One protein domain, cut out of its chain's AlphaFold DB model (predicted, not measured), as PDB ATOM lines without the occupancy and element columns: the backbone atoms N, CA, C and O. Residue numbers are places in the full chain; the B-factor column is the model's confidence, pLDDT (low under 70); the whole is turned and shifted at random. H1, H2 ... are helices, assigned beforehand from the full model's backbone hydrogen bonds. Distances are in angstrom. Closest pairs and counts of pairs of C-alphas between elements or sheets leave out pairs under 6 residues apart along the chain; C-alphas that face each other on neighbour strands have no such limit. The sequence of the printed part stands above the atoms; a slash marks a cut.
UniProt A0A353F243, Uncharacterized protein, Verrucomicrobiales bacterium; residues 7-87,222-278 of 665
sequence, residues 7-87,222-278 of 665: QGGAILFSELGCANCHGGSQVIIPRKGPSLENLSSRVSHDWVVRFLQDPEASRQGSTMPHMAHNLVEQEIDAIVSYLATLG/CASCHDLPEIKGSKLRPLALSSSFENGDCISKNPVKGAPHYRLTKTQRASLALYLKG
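This is residues 7 to 87 and 222 to 278 of the 665 residues of an uncharacterized protein of Verrucomicrobiales bacterium (UniProt A0A353F243). Little regular structure: helices H3, H4 and H5 cluster at one end, H1 and H7 at the other, with long loops between. The printed part has 138 residues, 54 in seven named helices, H1 to H7; no named strand, all helix. It is compact, radius of gyration of the C-alphas 15.5 A, spanning 44 by 29 by 24 A.

Start at H5, residues 73 to 84; its residues 76 to 80 alone touch H3, residues 45 to 53, at a steep tilt of 54 degrees, opposite ways; closest C-alphas Val 49 and Ile 76, 6.8 A. H4, residues 55 to 58, touches H3; closest C-alphas Phe 51 and Ser 58, 5.3 A. H7, residues 266 to 277, touches H1, residues 7 to 15, about perpendicular at 85 degrees; closest C-alphas Gly 9 and Leu 272, 4.0 A. H2, residues 19 to 22, and H6, residues 243 to 246, touch no helix. Every O i to N i+4 pair is within hydrogen-bond range in H1, H3, H5 and H7.

Find C-alpha 73 at (-39.037, 3.126, 28.717); H5 runs 16.4 A. H7, 16.4 A, ends at (-44.257, 11.140, 65.932).

Across the cut, C-alphas 87 and 222 are 16.8 A apart. Residues 240 to 248 and 278 are under pLDDT 70.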
ATOM      1  N   GLN A   7     -44.157   0.353  67.463       89.38
ATOM      2  CA  GLN A   7     -43.275  -0.809  67.296       89.38
ATOM      3  C   GLN A   7     -43.367  -1.383  65.877       89.38
ATOM      4  O   GLN A   7     -42.345  -1.675  65.257       89.38
ATOM      5  N   GLY A   8     -44.586  -1.502  65.335       90.31
ATOM      6  CA  GLY A   8     -44.792  -1.888  63.939       90.31
ATOM      7  C   GLY A   8     -44.155  -0.890  62.967       90.31
ATOM      8  O   GLY A   8     -43.521  -1.298  61.998       90.31
ATOM      9  N   GLY A   9     -44.255   0.410  63.262       91.12
ATOM     10  CA  GLY A   9     -43.578   1.465  62.507       91.12
ATOM     11  C   GLY A   9     -42.053   1.374  62.564       91.12
ATOM     12  O   GLY A   9     -41.409   1.523  61.531       91.12
ATOM     13  N   ALA A  10     -41.472   1.063  63.724       90.50
ATOM     14  CA  ALA A  10     -40.028   0.887  63.887       90.50
ATOM     15  C   ALA A  10     -39.486  -0.288  63.054       90.50
ATOM     16  O   ALA A  10     -38.447  -0.156  62.404       90.50
ATOM     17  N   ILE A  11     -40.212  -1.415  63.027       91.88
ATOM     18  CA  ILE A  11     -39.880  -2.558  62.161       91.88
ATOM     19  C   ILE A  11     -39.985  -2.140  60.694       91.88
ATOM     20  O   ILE A  11     -39.026  -2.326  59.956       91.88
ATOM     21  N   LEU A  12     -41.092  -1.517  60.273       92.25
ATOM     22  CA  LEU A  12     -41.267  -1.062  58.886       92.25
ATOM     23  C   LEU A  12     -40.174  -0.081  58.446       92.25
ATOM     24  O   LEU A  12     -39.654  -0.206  57.346       92.25
ATOM     25  N   PHE A  13     -39.789   0.867  59.300       91.69
ATOM     26  CA  PHE A  13     -38.739   1.841  59.000       91.69
ATOM     27  C   PHE A  13     -37.387   1.167  58.714       91.69
ATOM     28  O   PHE A  13     -36.657   1.589  57.815       91.69
ATOM     29  N   SER A  14     -37.064   0.097  59.447       92.12
ATOM     30  CA  SER A  14     -35.890  -0.737  59.171       92.12
ATOM     31  C   SER A  14     -36.088  -1.590  57.912       92.12
ATOM     32  O   SER A  14     -35.272  -1.541  56.993       92.12
ATOM     33  N   GLU A  15     -37.206  -2.314  57.818       91.94
ATOM     34  CA  GLU A  15     -37.513  -3.256  56.737       91.94
ATOM     35  C   GLU A  15     -37.697  -2.594  55.367       91.94
ATOM     36  O   GLU A  15     -37.485  -3.246  54.351       91.94
ATOM     37  N   LEU A  16     -38.041  -1.314  55.294       92.69
ATOM     38  CA  LEU A  16     -38.114  -0.567  54.033       92.69
ATOM     39  C   LEU A  16     -36.788   0.122  53.672       92.69
ATOM     40  O   LEU A  16     -36.686   0.749  52.619       92.69
ATOM     41  N   GLY A  17     -35.769   0.011  54.529       92.12
ATOM     42  CA  GLY A  17     -34.469   0.646  54.325       92.12
ATOM     43  C   GLY A  17     -34.480   2.162  54.536       92.12
ATOM     44  O   GLY A  17     -33.538   2.829  54.124       92.12
ATOM     45  N   CYS A  18     -35.495   2.734  55.200       91.25
ATOM     46  CA  CYS A  18     -35.584   4.185  55.419       91.25
ATOM     47  C   CYS A  18     -34.354   4.729  56.169       91.25
ATOM     48  O   CYS A  18     -33.885   5.836  55.898       91.25
ATOM     49  N   ALA A  19     -33.786   3.924  57.072       90.81
ATOM     50  CA  ALA A  19     -32.574   4.256  57.816       90.81
ATOM     51  C   ALA A  19     -31.338   4.486  56.922       90.81
ATOM     52  O   ALA A  19     -30.417   5.176  57.351       90.81
ATOM     53  N   ASN A  20     -31.327   3.975  55.687       91.56
ATOM     54  CA  ASN A  20     -30.208   4.148  54.758       91.56
ATOM     55  C   ASN A  20     -30.056   5.593  54.271       91.56
ATOM     56  O   ASN A  20     -28.947   6.027  53.983       91.56
ATOM     57  N   CYS A  21     -31.159   6.342  54.224       89.31
ATOM     58  CA  CYS A  21     -31.153   7.768  53.900       89.31
ATOM     59  C   CYS A  21     -31.364   8.639  55.141       89.31
ATOM     60  O   CYS A  21     -30.962   9.796  55.140       89.31
ATOM     61  N   HIS A  22     -31.997   8.117  56.196       88.81
ATOM     62  CA  HIS A  22     -32.477   8.936  57.314       88.81
ATOM     63  C   HIS A  22     -31.855   8.605  58.681       88.81
ATOM     64  O   HIS A  22     -32.078   9.345  59.639       88.81
ATOM     65  N   GLY A  23     -31.067   7.531  58.791       87.75
ATOM     66  CA  GLY A  23     -30.459   7.073  60.044       87.75
ATOM     67  C   GLY A  23     -31.472   6.638  61.118       87.75
ATOM     68  O   GLY A  23     -32.680   6.597  60.889       87.75
ATOM     69  N   GLY A  24     -30.974   6.304  62.316       82.56
ATOM     70  CA  GLY A  24     -31.805   6.153  63.523       82.56
ATOM     71  C   GLY A  24     -32.728   4.925  63.581       82.56
ATOM     72  O   GLY A  24     -33.849   5.034  64.076       82.56
ATOM     73  N   SER A  25     -32.291   3.762  63.084       87.12
ATOM     74  CA  SER A  25     -33.029   2.495  63.250       87.12
ATOM     75  C   SER A  25     -32.963   1.981  64.696       87.12
ATOM     76  O   SER A  25     -31.897   1.976  65.308       87.12
ATOM     77  N   GLN A  26     -34.090   1.493  65.229       86.75
ATOM     78  CA  GLN A  26     -34.134   0.758  66.505       86.75
ATOM     79  C   GLN A  26     -33.847  -0.742  66.348       86.75
ATOM     80  O   GLN A  26     -33.458  -1.396  67.315       86.75
ATOM     81  N   VAL A  27     -34.032  -1.278  65.139       88.94
ATOM     82  CA  VAL A  27     -33.577  -2.621  64.762       88.94
ATOM     83  C   VAL A  27     -32.071  -2.562  64.548       88.94
ATOM     84  O   VAL A  27     -31.590  -1.694  63.814       88.94
ATOM     85  N   ILE A  28     -31.342  -3.476  65.186       88.19
ATOM     86  CA  ILE A  28     -29.872  -3.455  65.228       88.19
ATOM     87  C   ILE A  28     -29.222  -3.851  63.899       88.19
ATOM     88  O   ILE A  28     -28.100  -3.437  63.622       88.19
ATOM     89  N   ILE A  29     -29.912  -4.658  63.085       87.88
ATOM     90  CA  ILE A  29     -29.390  -5.142  61.808       87.88
ATOM     91  C   ILE A  29     -29.770  -4.153  60.703       87.88
ATOM     92  O   ILE A  29     -30.964  -3.953  60.455       87.88
ATOM     93  N   PRO A  30     -28.791  -3.524  60.030       86.50
ATOM     94  CA  PRO A  30     -29.076  -2.641  58.911       86.50
ATOM     95  C   PRO A  30     -29.590  -3.444  57.715       86.50
ATOM     96  O   PRO A  30     -29.140  -4.560  57.441       86.50
ATOM     97  N   ARG A  31     -30.518  -2.852  56.964       89.62
ATOM     98  CA  ARG A  31     -31.054  -3.440  55.736       89.62
ATOM     99  C   ARG A  31     -30.372  -2.853  54.511       89.62
ATOM    100  O   ARG A  31     -30.220  -1.642  54.408       89.62
ATOM    101  N   LYS A  32     -30.007  -3.709  53.561       90.44
ATOM    102  CA  LYS A  32     -29.393  -3.331  52.281       90.44
ATOM    103  C   LYS A  32     -30.155  -3.982  51.133       90.44
ATOM    104  O   LYS A  32     -30.785  -5.021  51.302       90.44
ATOM    105  N   GLY A  33     -30.096  -3.370  49.960       93.12
ATOM    106  CA  GLY A  33     -30.563  -3.995  48.732       93.12
ATOM    107  C   GLY A  33     -29.743  -5.251  48.398       93.12
ATOM    108  O   GLY A  33     -28.633  -5.427  48.911       93.12
ATOM    109  N   PRO A  34     -30.267  -6.148  47.544       94.88
ATOM    110  CA  PRO A  34     -29.467  -7.238  46.997       94.88
ATOM    111  C   PRO A  34     -28.228  -6.693  46.276       94.88
ATOM    112  O   PRO A  34     -28.268  -5.599  45.704       94.88
ATOM    113  N   SER A  35     -27.156  -7.489  46.255       95.25
ATOM    114  CA  SER A  35     -26.015  -7.211  45.380       95.25
ATOM    115  C   SER A  35     -26.512  -7.122  43.937       95.25
ATOM    116  O   SER A  35     -27.330  -7.949  43.518       95.25
ATOM    117  N   LEU A  36     -26.036  -6.119  43.202       96.25
ATOM    118  CA  LEU A  36     -26.301  -5.940  41.771       96.25
ATOM    119  C   LEU A  36     -25.132  -6.431  40.908       96.25
ATOM    120  O   LEU A  36     -25.233  -6.446  39.686       96.25
ATOM    121  N   GLU A  37     -24.054  -6.898  41.535       95.56
ATOM    122  CA  GLU A  37     -22.927  -7.496  40.835       95.56
ATOM    123  C   GLU A  37     -23.365  -8.772  40.099       95.56
ATOM    124  O   GLU A  37     -24.123  -9.601  40.634       95.56
ATOM    125  N   ASN A  38     -22.892  -8.918  38.860       95.88
ATOM    126  CA  ASN A  38     -23.151 -10.040  37.963       95.88
ATOM    127  C   ASN A  38     -24.648 -10.363  37.822       95.88
ATOM    128  O   ASN A  38     -25.033 -11.529  37.705       95.88
ATOM    129  N   LEU A  39     -25.515  -9.345  37.901       96.44
ATOM    130  CA  LEU A  39     -26.968  -9.511  37.828       96.44
ATOM    131  C   LEU A  39     -27.392 -10.181  36.514       96.44
ATOM    132  O   LEU A  39     -28.214 -11.099  36.537       96.44
ATOM    133  N   SER A  40     -26.761  -9.790  35.405       96.06
ATOM    134  CA  SER A  40     -27.012 -10.324  34.062       96.06
ATOM    135  C   SER A  40     -26.728 -11.820  33.923       96.06
ATOM    136  O   SER A  40     -27.298 -12.485  33.066       96.06
ATOM    137  N   SER A  41     -25.893 -12.387  34.799       95.69
ATOM    138  CA  SER A  41     -25.585 -13.821  34.801       95.69
ATOM    139  C   SER A  41     -26.611 -14.668  35.559       95.69
ATOM    140  O   SER A  41     -26.525 -15.893  35.523       95.69
ATOM    141  N   ARG A  42     -27.544 -14.054  36.298       95.88
ATOM    142  CA  ARG A  42     -28.408 -14.767  37.259       95.88
ATOM    143  C   ARG A  42     -29.872 -14.338  37.275       95.88
ATOM    144  O   ARG A  42     -30.666 -14.982  37.954       95.88
ATOM    145  N   VAL A  43     -30.242 -13.279  36.559       97.12
ATOM    146  CA  VAL A  43     -31.631 -12.822  36.440       97.12
ATOM    147  C   VAL A  43     -31.946 -12.481  34.984       97.12
ATOM    148  O   VAL A  43     -31.117 -11.907  34.280       97.12
ATOM    149  N   SER A  44     -33.151 -12.833  34.540       97.56
ATOM    150  CA  SER A  44     -33.681 -12.488  33.218       97.56
ATOM    151  C   SER A  44     -33.754 -10.971  33.017       97.56
ATOM    152  O   SER A  44     -34.241 -10.253  33.895       97.56
ATOM    153  N   HIS A  45     -33.307 -10.500  31.850       97.50
ATOM    154  CA  HIS A  45     -33.386  -9.097  31.434       97.50
ATOM    155  C   HIS A  45     -34.820  -8.558  31.554       97.50
ATOM    156  O   HIS A  45     -35.072  -7.594  32.278       97.50
ATOM    157  N   ASP A  46     -35.778  -9.250  30.938       96.62
ATOM    158  CA  ASP A  46     -37.178  -8.818  30.876       96.62
ATOM    159  C   ASP A  46     -37.846  -8.829  32.250       96.62
ATOM    160  O   ASP A  46     -38.763  -8.054  32.525       96.62
ATOM    161  N   TRP A  47     -37.391  -9.708  33.147       97.31
ATOM    162  CA  TRP A  47     -37.835  -9.675  34.535       97.31
ATOM    163  C   TRP A  47     -37.315  -8.429  35.258       97.31
ATOM    164  O   TRP A  47     -38.072  -7.818  36.006       97.31
ATOM    165  N   VAL A  48     -36.057  -8.021  35.038       97.50
ATOM    166  CA  VAL A  48     -35.499  -6.798  35.648       97.50
ATOM    167  C   VAL A  48     -36.224  -5.553  35.140       97.50
ATOM    168  O   VAL A  48     -36.588  -4.713  35.959       97.50
ATOM    169  N   VAL A  49     -36.489  -5.456  33.832       97.06
ATOM    170  CA  VAL A  49     -37.260  -4.343  33.246       97.06
ATOM    171  C   VAL A  49     -38.634  -4.234  33.913       97.06
ATOM    172  O   VAL A  49     -38.959  -3.189  34.480       97.06
ATOM    173  N   ARG A  50     -39.400  -5.334  33.956       95.81
ATOM    174  CA  ARG A  50     -40.720  -5.367  34.612       95.81
ATOM    175  C   ARG A  50     -40.650  -5.072  36.109       95.81
ATOM    176  O   ARG A  50     -41.511  -4.380  36.643       95.81
ATOM    177  N   PHE A  51     -39.618  -5.562  36.792       96.25
ATOM    178  CA  PHE A  51     -39.432  -5.313  38.218       96.25
ATOM    179  C   PHE A  51     -39.121  -3.844  38.515       96.25
ATOM    180  O   PHE A  51     -39.562  -3.340  39.540       96.25
ATOM    181  N   LEU A  52     -38.395  -3.141  37.641       95.69
ATOM    182  CA  LEU A  52     -38.175  -1.700  37.789       95.69
ATOM    183  C   LEU A  52     -39.450  -0.896  37.508       95.69
ATOM    184  O   LEU A  52     -39.696   0.074  38.222       95.69
ATOM    185  N   GLN A  53     -40.253  -1.320  36.524       94.12
ATOM    186  CA  GLN A  53     -41.542  -0.707  36.169       94.12
ATOM    187  C   GLN A  53     -42.611  -0.879  37.255       94.12
ATOM    188  O   GLN A  53     -43.419   0.019  37.461       94.12
ATOM    189  N   ASP A  54     -42.645  -2.028  37.932       93.12
ATOM    190  CA  ASP A  54     -43.511  -2.261  39.090       93.12
ATOM    191  C   ASP A  54     -42.930  -3.374  39.991       93.12
ATOM    192  O   ASP A  54     -43.161  -4.575  39.758       93.12
ATOM    193  N   PRO A  55     -42.180  -3.004  41.052       94.31
ATOM    194  CA  PRO A  55     -41.599  -3.975  41.973       94.31
ATOM    195  C   PRO A  55     -42.638  -4.833  42.700       94.31
ATOM    196  O   PRO A  55     -42.359  -5.983  43.037       94.31
ATOM    197  N   GLU A  56     -43.816  -4.277  42.970       90.75
ATOM    198  CA  GLU A  56     -44.853  -4.889  43.796       90.75
ATOM    199  C   GLU A  56     -45.722  -5.856  42.986       90.75
ATOM    200  O   GLU A  56     -46.069  -6.923  43.491       90.75
ATOM    201  N   ALA A  57     -46.016  -5.541  41.720       90.94
ATOM    202  CA  ALA A  57     -46.643  -6.491  40.800       90.94
ATOM    203  C   ALA A  57     -45.706  -7.665  40.474       90.94
ATOM    204  O   ALA A  57     -46.132  -8.819  40.440       90.94
ATOM    205  N   SER A  58     -44.412  -7.385  40.294       92.06
ATOM    206  CA  SER A  58     -43.404  -8.412  40.004       92.06
ATOM    207  C   SER A  58     -43.062  -9.287  41.217       92.06
ATOM    208  O   SER A  58     -42.677 -10.451  41.070       92.06
ATOM    209  N   ARG A  59     -43.169  -8.739  42.433       90.56
ATOM    210  CA  ARG A  59     -43.026  -9.468  43.696       90.56
ATOM    211  C   ARG A  59     -43.880  -8.804  44.773       90.56
ATOM    212  O   ARG A  59     -43.464  -7.814  45.368       90.56
ATOM    213  N   GLN A  60     -45.009  -9.424  45.096       88.75
ATOM    214  CA  GLN A  60     -45.888  -8.954  46.165       88.75
ATOM    215  C   GLN A  60     -45.130  -8.796  47.495       88.75
ATOM    216  O   GLN A  60     -44.405  -9.697  47.925       88.75
ATOM    217  N   GLY A  61     -45.313  -7.652  48.157       87.88
ATOM    218  CA  GLY A  61     -44.601  -7.313  49.387       87.88
ATOM    219  C   GLY A  61     -43.137  -6.937  49.150       87.88
ATOM    220  O   GLY A  61     -42.297  -7.165  50.026       87.88
ATOM    221  N   SER A  62     -42.800  -6.408  47.969       90.75
ATOM    222  CA  SER A  62     -41.439  -5.958  47.674       90.75
ATOM    223  C   SER A  62     -41.034  -4.824  48.616       90.75
ATOM    224  O   SER A  62     -41.768  -3.863  48.829       90.75
ATOM    225  N   THR A  63     -39.825  -4.918  49.167       91.75
ATOM    226  CA  THR A  63     -39.229  -3.856  49.991       91.75
ATOM    227  C   THR A  63     -38.415  -2.866  49.166       91.75
ATOM    228  O   THR A  63     -37.938  -1.875  49.714       91.75
ATOM    229  N   MET A  64     -38.215  -3.134  47.871       93.50
ATOM    230  CA  MET A  64     -37.638  -2.154  46.958       93.50
ATOM    231  C   MET A  64     -38.733  -1.146  46.590       93.50
ATOM    232  O   MET A  64     -39.777  -1.576  46.095       93.50
ATOM    233  N   PRO A  65     -38.526   0.159  46.833       93.44
ATOM    234  CA  PRO A  65     -39.491   1.165  46.422       93.44
ATOM    235  C   PRO A  65     -39.604   1.210  44.902       93.44
ATOM    236  O   PRO A  65     -38.649   0.931  44.173       93.44
ATOM    237  N   HIS A  66     -40.767   1.625  44.423       92.81
ATOM    238  CA  HIS A  66     -40.946   1.975  43.030       92.81
ATOM    239  C   HIS A  66     -40.218   3.301  42.768       92.81
ATOM    240  O   HIS A  66     -40.647   4.358  43.222       92.81
ATOM    241  N   MET A  67     -39.080   3.222  42.071       91.19
ATOM    242  CA  MET A  67     -38.251   4.380  41.706       91.19
ATOM    243  C   MET A  67     -38.540   4.895  40.289       91.19
ATOM    244  O   MET A  67     -38.242   6.044  39.982       91.19
ATOM    245  N   ALA A  68     -39.111   4.048  39.423       89.25
ATOM    246  CA  ALA A  68     -39.254   4.306  37.991       89.25
ATOM    247  C   ALA A  68     -40.629   4.854  37.566       89.25
ATOM    248  O   ALA A  68     -40.857   5.027  36.376       89.25
ATOM    249  N   HIS A  69     -41.532   5.175  38.500       85.19
ATOM    250  CA  HIS A  69     -42.934   5.515  38.195       85.19
ATOM    251  C   HIS A  69     -43.122   6.757  37.303       85.19
ATOM    252  O   HIS A  69     -44.227   7.011  36.841       85.19
ATOM    253  N   ASN A  70     -42.062   7.543  37.085       82.69
ATOM    254  CA  ASN A  70     -42.049   8.715  36.206       82.69
ATOM    255  C   ASN A  70     -40.953   8.639  35.129       82.69
ATOM    256  O   ASN A  70     -40.587   9.677  34.579       82.69
ATOM    257  N   LEU A  71     -40.374   7.459  34.898       89.81
ATOM    258  CA  LEU A  71     -39.372   7.248  33.859       89.81
ATOM    259  C   LEU A  71     -40.039   6.738  32.585       89.81
ATOM    260  O   LEU A  71     -40.982   5.947  32.643       89.81
ATOM    261  N   VAL A  72     -39.526   7.172  31.438       92.88
ATOM    262  CA  VAL A  72     -39.905   6.579  30.148       92.88
ATOM    263  C   VAL A  72     -39.135   5.280  29.911       92.88
ATOM    264  O   VAL A  72     -38.096   5.029  30.524       92.88
ATOM    265  N   GLU A  73     -39.619   4.444  28.996       93.62
ATOM    266  CA  GLU A  73     -39.037   3.126  28.717       93.62
ATOM    267  C   GLU A  73     -37.539   3.192  28.376       93.62
ATOM    268  O   GLU A  73     -36.754   2.404  28.898       93.62
ATOM    269  N   GLN A  74     -37.111   4.200  27.606       95.38
ATOM    270  CA  GLN A  74     -35.701   4.397  27.245       95.38
ATOM    271  C   GLN A  74     -34.805   4.703  28.458       95.38
ATOM    272  O   GLN A  74     -33.606   4.433  28.435       95.38
ATOM    273  N   GLU A  75     -35.354   5.288  29.524       95.94
ATOM    274  CA  GLU A  75     -34.609   5.549  30.759       95.94
ATOM    275  C   GLU A  75     -34.452   4.279  31.594       95.94
ATOM    276  O   GLU A  75     -33.389   4.057  32.176       95.94
ATOM    277  N   ILE A  76     -35.479   3.424  31.618       96.00
ATOM    278  CA  ILE A  76     -35.412   2.103  32.254       96.00
ATOM    279  C   ILE A  76     -34.401   1.225  31.514       96.00
ATOM    280  O   ILE A  76     -33.527   0.641  32.152       96.00
ATOM    281  N   ASP A  77     -34.452   1.205  30.182       96.44
ATOM    282  CA  ASP A  77     -33.486   0.500  29.335       96.44
ATOM    283  C   ASP A  77     -32.043   0.986  29.573       96.44
ATOM    284  O   ASP A  77     -31.121   0.184  29.734       96.44
ATOM    285  N   ALA A  78     -31.835   2.303  29.709       98.00
ATOM    286  CA  ALA A  78     -30.530   2.862  30.060       98.00
ATOM    287  C   ALA A  78     -30.040   2.387  31.442       98.00
ATOM    288  O   ALA A  78     -28.874   2.016  31.595       98.00
ATOM    289  N   ILE A  79     -30.919   2.351  32.452       97.19
ATOM    290  CA  ILE A  79     -30.585   1.816  33.783       97.19
ATOM    291  C   ILE A  79     -30.187   0.342  33.681       97.19
ATOM    292  O   ILE A  79     -29.142  -0.035  34.210       97.19
ATOM    293  N   VAL A  80     -30.977  -0.486  32.995       97.38
ATOM    294  CA  VAL A  80     -30.690  -1.919  32.823       97.38
ATOM    295  C   VAL A  80     -29.380  -2.130  32.059       97.38
ATOM    296  O   VAL A  80     -28.578  -2.970  32.465       97.38
ATOM    297  N   SER A  81     -29.096  -1.305  31.049       97.44
ATOM    298  CA  SER A  81     -27.818  -1.306  30.327       97.44
ATOM    299  C   SER A  81     -26.632  -1.034  31.258       97.44
ATOM    300  O   SER A  81     -25.638  -1.753  31.202       97.44
ATOM    301  N   TYR A  82     -26.736  -0.059  32.170       97.62
ATOM    302  CA  TYR A  82     -25.712   0.159  33.201       97.62
ATOM    303  C   TYR A  82     -25.589  -1.035  34.161       97.62
ATOM    304  O   TYR A  82     -24.484  -1.463  34.478       97.62
ATOM    305  N   LEU A  83     -26.705  -1.628  34.600       96.81
ATOM    306  CA  LEU A  83     -26.661  -2.817  35.462       96.81
ATOM    307  C   LEU A  83     -25.982  -4.014  34.777       96.81
ATOM    308  O   LEU A  83     -25.350  -4.825  35.455       96.81
ATOM    309  N   ALA A  84     -26.077  -4.111  33.449       96.31
ATOM    310  CA  ALA A  84     -25.423  -5.151  32.658       96.31
ATOM    311  C   ALA A  84     -23.889  -5.097  32.747       96.31
ATOM    312  O   ALA A  84     -23.244  -6.129  32.566       96.31
ATOM    313  N   THR A  85     -23.308  -3.926  33.050       95.62
ATOM    314  CA  THR A  85     -21.852  -3.736  33.164       95.62
ATOM    315  C   THR A  85     -21.308  -4.034  34.561       95.62
ATOM    316  O   THR A  85     -20.112  -3.878  34.796       95.62
ATOM    317  N   LEU A  86     -22.163  -4.393  35.523       95.94
ATOM    318  CA  LEU A  86     -21.738  -4.635  36.898       95.94
ATOM    319  C   LEU A  86     -21.181  -6.054  37.056       95.94
ATOM    320  O   LEU A  86     -21.931  -7.033  37.045       95.94
ATOM    321  N   GLY A  87     -19.875  -6.148  37.297       93.00
ATOM    322  CA  GLY A  87     -19.147  -7.408  37.467       93.00
ATOM    323  C   GLY A  87     -18.580  -7.960  36.156       93.00
ATOM    324  O   GLY A  87     -18.789  -7.406  35.083       93.00
ATOM    325  N   CYS A 222     -29.519   5.275  44.171       94.44
ATOM    326  CA  CYS A 222     -29.584   3.815  44.298       94.44
ATOM    327  C   CYS A 222     -28.497   3.265  45.241       94.44
ATOM    328  O   CYS A 222     -28.735   2.299  45.972       94.44
ATOM    329  N   ALA A 223     -27.336   3.933  45.277       95.81
ATOM    330  CA  ALA A 223     -26.183   3.592  46.110       95.81
ATOM    331  C   ALA A 223     -26.422   3.723  47.628       95.81
ATOM    332  O   ALA A 223     -25.609   3.264  48.424       95.81
ATOM    333  N   SER A 224     -27.532   4.334  48.062       93.88
ATOM    334  CA  SER A 224     -27.896   4.316  49.486       93.88
ATOM    335  C   SER A 224     -28.392   2.941  49.938       93.88
ATOM    336  O   SER A 224     -28.268   2.601  51.108       93.88
ATOM    337  N   CYS A 225     -28.935   2.128  49.027       93.44
ATOM    338  CA  CYS A 225     -29.408   0.779  49.351       93.44
ATOM    339  C   CYS A 225     -28.548  -0.315  48.719       93.44
ATOM    340  O   CYS A 225     -28.311  -1.338  49.360       93.44
ATOM    341  N   HIS A 226     -28.102  -0.124  47.480       95.38
ATOM    342  CA  HIS A 226     -27.305  -1.097  46.741       95.38
ATOM    343  C   HIS A 226     -25.827  -0.727  46.761       95.38
ATOM    344  O   HIS A 226     -25.483   0.449  46.747       95.38
ATOM    345  N   ASP A 227     -24.961  -1.733  46.754       93.31
ATOM    346  CA  ASP A 227     -23.537  -1.513  46.529       93.31
ATOM    347  C   ASP A 227     -23.291  -1.308  45.028       93.31
ATOM    348  O   ASP A 227     -23.671  -2.160  44.218       93.31
ATOM    349  N   LEU A 228     -22.740  -0.151  44.661       94.81
ATOM    350  CA  LEU A 228     -22.505   0.265  43.280       94.81
ATOM    351  C   LEU A 228     -21.062   0.770  43.146       94.81
ATOM    352  O   LEU A 228     -20.696   1.731  43.830       94.81
ATOM    353  N   PRO A 229     -20.240   0.178  42.260       91.62
ATOM    354  CA  PRO A 229     -18.873   0.629  42.039       91.62
ATOM    355  C   PRO A 229     -18.829   2.117  41.686       91.62
ATOM    356  O   PRO A 229     -19.589   2.583  40.838       91.62
ATOM    357  N   GLU A 230     -17.933   2.858  42.342       88.88
ATOM    358  CA  GLU A 230     -17.670   4.287  42.096       88.88
ATOM    359  C   GLU A 230     -18.845   5.250  42.374       88.88
ATOM    360  O   GLU A 230     -18.700   6.456  42.169       88.88
ATOM    361  N   ILE A 231     -19.991   4.769  42.872       94.44
ATOM    362  CA  ILE A 231     -21.147   5.604  43.225       94.44
ATOM    363  C   ILE A 231     -21.380   5.501  44.729       94.44
ATOM    364  O   ILE A 231     -21.683   4.438  45.261       94.44
ATOM    365  N   LYS A 232     -21.267   6.629  45.431       92.62
ATOM    366  CA  LYS A 232     -21.536   6.701  46.873       92.62
ATOM    367  C   LYS A 232     -22.972   7.147  47.128       92.62
ATOM    368  O   LYS A 232     -23.482   8.032  46.443       92.62
ATOM    369  N   GLY A 233     -23.601   6.557  48.142       90.00
ATOM    370  CA  GLY A 233     -24.898   7.012  48.637       90.00
ATOM    371  C   GLY A 233     -24.842   8.451  49.161       90.00
ATOM    372  O   GLY A 233     -23.800   8.938  49.611       90.00
ATOM    373  N   SER A 234     -25.977   9.141  49.104       87.81
ATOM    374  CA  SER A 234     -26.125  10.496  49.633       87.81
ATOM    375  C   SER A 234     -25.918  10.555  51.151       87.81
ATOM    376  O   SER A 234     -26.161   9.578  51.859       87.81
ATOM    377  N   LYS A 235     -25.578  11.737  51.681       89.50
ATOM    378  CA  LYS A 235     -25.519  11.973  53.134       89.50
ATOM    379  C   LYS A 235     -26.877  11.737  53.808       89.50
ATOM    380  O   LYS A 235     -27.917  12.077  53.242       89.50
ATOM    381  N   LEU A 236     -26.840  11.230  55.044       88.75
ATOM    382  CA  LEU A 236     -28.035  11.010  55.857       88.75
ATOM    383  C   LEU A 236     -28.779  12.325  56.131       88.75
ATOM    384  O   LEU A 236     -28.171  13.337  56.476       88.75
ATOM    385  N   ARG A 237     -30.107  12.283  56.024       86.44
ATOM    386  CA  ARG A 237     -31.031  13.382  56.317       86.44
ATOM    387  C   ARG A 237     -32.026  12.923  57.379       86.44
ATOM    388  O   ARG A 237     -32.997  12.258  57.023       86.44
ATOM    389  N   PRO A 238     -31.808  13.208  58.670       81.44
ATOM    390  CA  PRO A 238     -32.727  12.781  59.719       81.44
ATOM    391  C   PRO A 238     -34.168  13.232  59.447       81.44
ATOM    392  O   PRO A 238     -34.405  14.396  59.138       81.44
ATOM    393  N   LEU A 239     -35.132  12.315  59.573       77.38
ATOM    394  CA  LEU A 239     -36.560  12.655  59.529       77.38
ATOM    395  C   LEU A 239     -37.094  12.924  60.933       77.38
ATOM    396  O   LEU A 239     -36.938  12.077  61.820       77.38
ATOM    397  N   ALA A 240     -37.799  14.041  61.082       66.12
ATOM    398  CA  ALA A 240     -38.747  14.309  62.158       66.12
ATOM    399  C   ALA A 240     -40.144  14.458  61.538       66.12
ATOM    400  O   ALA A 240     -40.252  14.883  60.386       66.12
ATOM    401  N   LEU A 241     -41.202  14.067  62.254       63.75
ATOM    402  CA  LEU A 241     -42.551  14.184  61.707       63.75
ATOM    403  C   LEU A 241     -42.956  15.661  61.551       63.75
ATOM    404  O   LEU A 241     -42.900  16.415  62.517       63.75
ATOM    405  N   SER A 242     -43.403  16.048  60.357       57.72
ATOM    406  CA  SER A 242     -44.049  17.330  60.052       57.72
ATOM    407  C   SER A 242     -45.489  17.093  59.566       57.72
ATOM    408  O   SER A 242     -45.914  15.953  59.372       57.72
ATOM    409  N   SER A 243     -46.269  18.150  59.353       52.81
ATOM    410  CA  SER A 243     -47.602  18.065  58.731       52.81
ATOM    411  C   SER A 243     -47.573  17.596  57.261       52.81
ATOM    412  O   SER A 243     -48.617  17.252  56.716       52.81
ATOM    413  N   SER A 244     -46.394  17.531  56.626       52.16
ATOM    414  CA  SER A 244     -46.205  17.205  55.202       52.16
ATOM    415  C   SER A 244     -46.396  15.724  54.850       52.16
ATOM    416  O   SER A 244     -46.685  15.398  53.703       52.16
ATOM    417  N   PHE A 245     -46.342  14.812  55.826       60.50
ATOM    418  CA  PHE A 245     -46.379  13.365  55.564       60.50
ATOM    419  C   PHE A 245     -47.716  12.847  54.998       60.50
ATOM    420  O   PHE A 245     -47.784  11.706  54.532       60.50
ATOM    421  N   GLU A 246     -48.781  13.654  55.040       54.91
ATOM    422  CA  GLU A 246     -50.083  13.303  54.462       54.91
ATOM    423  C   GLU A 246     -50.143  13.555  52.945       54.91
ATOM    424  O   GLU A 246     -50.881  12.849  52.259       54.91
ATOM    425  N   ASN A 247     -49.315  14.463  52.401       55.31
ATOM    426  CA  ASN A 247     -49.315  14.846  50.985       55.31
ATOM    427  C   ASN A 247     -47.902  15.219  50.493       55.31
ATOM    428  O   ASN A 247     -47.317  16.178  50.980       55.31
ATOM    429  N   GLY A 248     -47.387  14.530  49.464       60.09
ATOM    430  CA  GLY A 248     -46.171  14.963  48.754       60.09
ATOM    431  C   GLY A 248     -44.842  14.312  49.170       60.09
ATOM    432  O   GLY A 248     -43.809  14.705  48.642       60.09
ATOM    433  N   ASP A 249     -44.858  13.290  50.032       74.12
ATOM    434  CA  ASP A 249     -43.646  12.606  50.526       74.12
ATOM    435  C   ASP A 249     -43.554  11.116  50.119       74.12
ATOM    436  O   ASP A 249     -44.508  10.528  49.601       74.12
ATOM    437  N   CYS A 250     -42.421  10.459  50.418       80.19
ATOM    438  CA  CYS A 250     -42.110   9.054  50.075       80.19
ATOM    439  C   CYS A 250     -43.118   8.004  50.599       80.19
ATOM    440  O   CYS A 250     -43.140   6.864  50.134       80.19
ATOM    441  N   ILE A 251     -43.925   8.355  51.608       81.81
ATOM    442  CA  ILE A 251     -44.946   7.471  52.205       81.81
ATOM    443  C   ILE A 251     -46.378   7.844  51.804       81.81
ATOM    444  O   ILE A 251     -47.336   7.254  52.318       81.81
ATOM    445  N   SER A 252     -46.534   8.838  50.927       81.62
ATOM    446  CA  SER A 252     -47.840   9.287  50.459       81.62
ATOM    447  C   SER A 252     -48.548   8.196  49.646       81.62
ATOM    448  O   SER A 252     -47.959   7.204  49.209       81.62
ATOM    449  N   LYS A 253     -49.872   8.328  49.496       83.12
ATOM    450  CA  LYS A 253     -50.684   7.325  48.789       83.12
ATOM    451  C   LYS A 253     -50.282   7.214  47.314       83.12
ATOM    452  O   LYS A 253     -50.212   6.103  46.791       83.12
ATOM    453  N   ASN A 254     -50.014   8.350  46.679       84.81
ATOM    454  CA  ASN A 254     -49.693   8.450  45.260       84.81
ATOM    455  C   ASN A 254     -48.193   8.719  45.075       84.81
ATOM    456  O   ASN A 254     -47.595   9.364  45.931       84.81
ATOM    457  N   PRO A 255     -47.579   8.246  43.984       85.81
ATOM    458  CA  PRO A 255     -46.172   8.513  43.708       85.81
ATOM    459  C   PRO A 255     -45.886  10.013  43.544       85.81
ATOM    460  O   PRO A 255     -46.698  10.756  42.993       85.81
ATOM    461  N   VAL A 256     -44.702  10.446  43.989       83.75
ATOM    462  CA  VAL A 256     -44.243  11.843  43.919       83.75
ATOM    463  C   VAL A 256     -42.932  11.904  43.151       83.75
ATOM    464  O   VAL A 256     -42.029  11.096  43.360       83.75
ATOM    465  N   LYS A 257     -42.807  12.865  42.231       81.00
ATOM    466  CA  LYS A 257     -41.640  12.957  41.348       81.00
ATOM    467  C   LYS A 257     -40.339  13.139  42.129       81.00
ATOM    468  O   LYS A 257     -40.183  14.102  42.868       81.00
ATOM    469  N   GLY A 258     -39.391  12.229  41.894       77.06
ATOM    470  CA  GLY A 258     -38.062  12.257  42.507       77.06
ATOM    471  C   GLY A 258     -37.987  11.637  43.904       77.06
ATOM    472  O   GLY A 258     -36.900  11.617  44.478       77.06
ATOM    473  N   ALA A 259     -39.093  11.115  44.440       83.62
ATOM    474  CA  ALA A 259     -39.136  10.431  45.725       83.62
ATOM    475  C   ALA A 259     -39.367   8.919  45.534       83.62
ATOM    476  O   ALA A 259     -40.147   8.535  44.664       83.62
ATOM    477  N   PRO A 260     -38.748   8.047  46.351       89.44
ATOM    478  CA  PRO A 260     -39.111   6.635  46.399       89.44
ATOM    479  C   PRO A 260     -40.591   6.456  46.753       89.44
ATOM    480  O   PRO A 260     -41.054   7.036  47.736       89.44
ATOM    481  N   HIS A 261     -41.319   5.618  46.012       90.56
ATOM    482  CA  HIS A 261     -42.706   5.280  46.339       90.56
ATOM    483  C   HIS A 261     -42.816   3.870  46.921       90.56
ATOM    484  O   HIS A 261     -42.368   2.893  46.323       90.56
ATOM    485  N   TYR A 262     -43.435   3.749  48.096       90.12
ATOM    486  CA  TYR A 262     -43.711   2.462  48.734       90.12
ATOM    487  C   TYR A 262     -45.213   2.174  48.732       90.12
ATOM    488  O   TYR A 262     -46.010   2.972  49.238       90.12
ATOM    489  N   ARG A 263     -45.624   0.992  48.250       88.81
ATOM    490  CA  ARG A 263     -47.035   0.581  48.291       88.81
ATOM    491  C   ARG A 263     -47.432   0.100  49.688       88.81
ATOM    492  O   ARG A 263     -47.449  -1.087  49.989       88.81
ATOM    493  N   LEU A 264     -47.760   1.054  50.553       89.44
ATOM    494  CA  LEU A 264     -48.145   0.792  51.940       89.44
ATOM    495  C   LEU A 264     -49.667   0.686  52.109       89.44
ATOM    496  O   LEU A 264     -50.448   1.416  51.496       89.44
ATOM    497  N   THR A 265     -50.107  -0.181  53.013       90.44
ATOM    498  CA  THR A 265     -51.494  -0.212  53.501       90.44
ATOM    499  C   THR A 265     -51.780   0.976  54.430       90.44
ATOM    500  O   THR A 265     -50.864   1.613  54.962       90.44
ATOM    501  N   LYS A 266     -53.066   1.261  54.691       90.00
ATOM    502  CA  LYS A 266     -53.480   2.298  55.659       90.00
ATOM    503  C   LYS A 266     -52.865   2.053  57.045       90.00
ATOM    504  O   LYS A 266     -52.349   2.984  57.657       90.00
ATOM    505  N   THR A 267     -52.852   0.800  57.500       91.62
ATOM    506  CA  THR A 267     -52.285   0.396  58.796       91.62
ATOM    507  C   THR A 267     -50.768   0.581  58.862       91.62
ATOM    508  O   THR A 267     -50.252   1.039  59.882       91.62
ATOM    509  N   GLN A 268     -50.042   0.263  57.784       91.94
ATOM    510  CA  GLN A 268     -48.590   0.466  57.717       91.94
ATOM    511  C   GLN A 268     -48.226   1.954  57.748       91.94
ATOM    512  O   GLN A 268     -47.374   2.341  58.546       91.94
ATOM    513  N   ARG A 269     -48.915   2.802  56.964       90.44
ATOM    514  CA  ARG A 269     -48.725   4.265  57.010       90.44
ATOM    515  C   ARG A 269     -48.978   4.831  58.403       90.44
ATOM    516  O   ARG A 269     -48.145   5.565  58.922       90.44
ATOM    517  N   ALA A 270     -50.085   4.438  59.033       89.00
ATOM    518  CA  ALA A 270     -50.407   4.871  60.390       89.00
ATOM    519  C   ALA A 270     -49.338   4.428  61.408       89.00
ATOM    520  O   ALA A 270     -48.948   5.210  62.268       89.00
ATOM    521  N   SER A 271     -48.814   3.203  61.286       90.88
ATOM    522  CA  SER A 271     -47.755   2.694  62.171       90.88
ATOM    523  C   SER A 271     -46.445   3.472  62.009       90.88
ATOM    524  O   SER A 271     -45.827   3.845  63.004       90.88
ATOM    525  N   LEU A 272     -46.037   3.771  60.768       89.38
ATOM    526  CA  LEU A 272     -44.871   4.618  60.485       89.38
ATOM    527  C   LEU A 272     -45.052   6.034  61.036       89.38
ATOM    528  O   LEU A 272     -44.142   6.551  61.677       89.38
ATOM    529  N   ALA A 273     -46.229   6.637  60.852       86.38
ATOM    530  CA  ALA A 273     -46.528   7.955  61.402       86.38
ATOM    531  C   ALA A 273     -46.438   7.967  62.938       86.38
ATOM    532  O   ALA A 273     -45.860   8.889  63.504       86.38
ATOM    533  N   LEU A 274     -46.941   6.931  63.622       86.31
ATOM    534  CA  LEU A 274     -46.799   6.793  65.078       86.31
ATOM    535  C   LEU A 274     -45.330   6.691  65.510       86.31
ATOM    536  O   LEU A 274     -44.933   7.339  66.474       86.31
ATOM    537  N   TYR A 275     -44.516   5.914  64.790       86.69
ATOM    538  CA  TYR A 275     -43.083   5.792  65.073       86.69
ATOM    539  C   TYR A 275     -42.329   7.112  64.875       86.69
ATOM    540  O   TYR A 275     -41.491   7.470  65.697       86.69
ATOM    541  N   LEU A 276     -42.641   7.849  63.806       83.12
ATOM    542  CA  LEU A 276     -41.994   9.123  63.490       83.12
ATOM    543  C   LEU A 276     -42.469  10.278  64.391       83.12
ATOM    544  O   LEU A 276     -41.696  11.208  64.611       83.12
ATOM    545  N   LYS A 277     -43.710  10.220  64.910       81.56
ATOM    546  CA  LYS A 277     -44.257  11.140  65.932       81.56
ATOM    547  C   LYS A 277     -43.606  10.944  67.297       81.56
ATOM    548  O   LYS A 277     -43.424  11.908  68.032       81.56
ATOM    549  N   GLY A 278     -43.338   9.691  67.660       68.50
ATOM    550  CA  GLY A 278     -42.750   9.353  68.946       68.50
ATOM    551  C   GLY A 278     -41.357   9.956  69.086       68.50
ATOM    552  O   GLY A 278     -40.564   9.942  68.143       68.50
TER     553      GLY A 278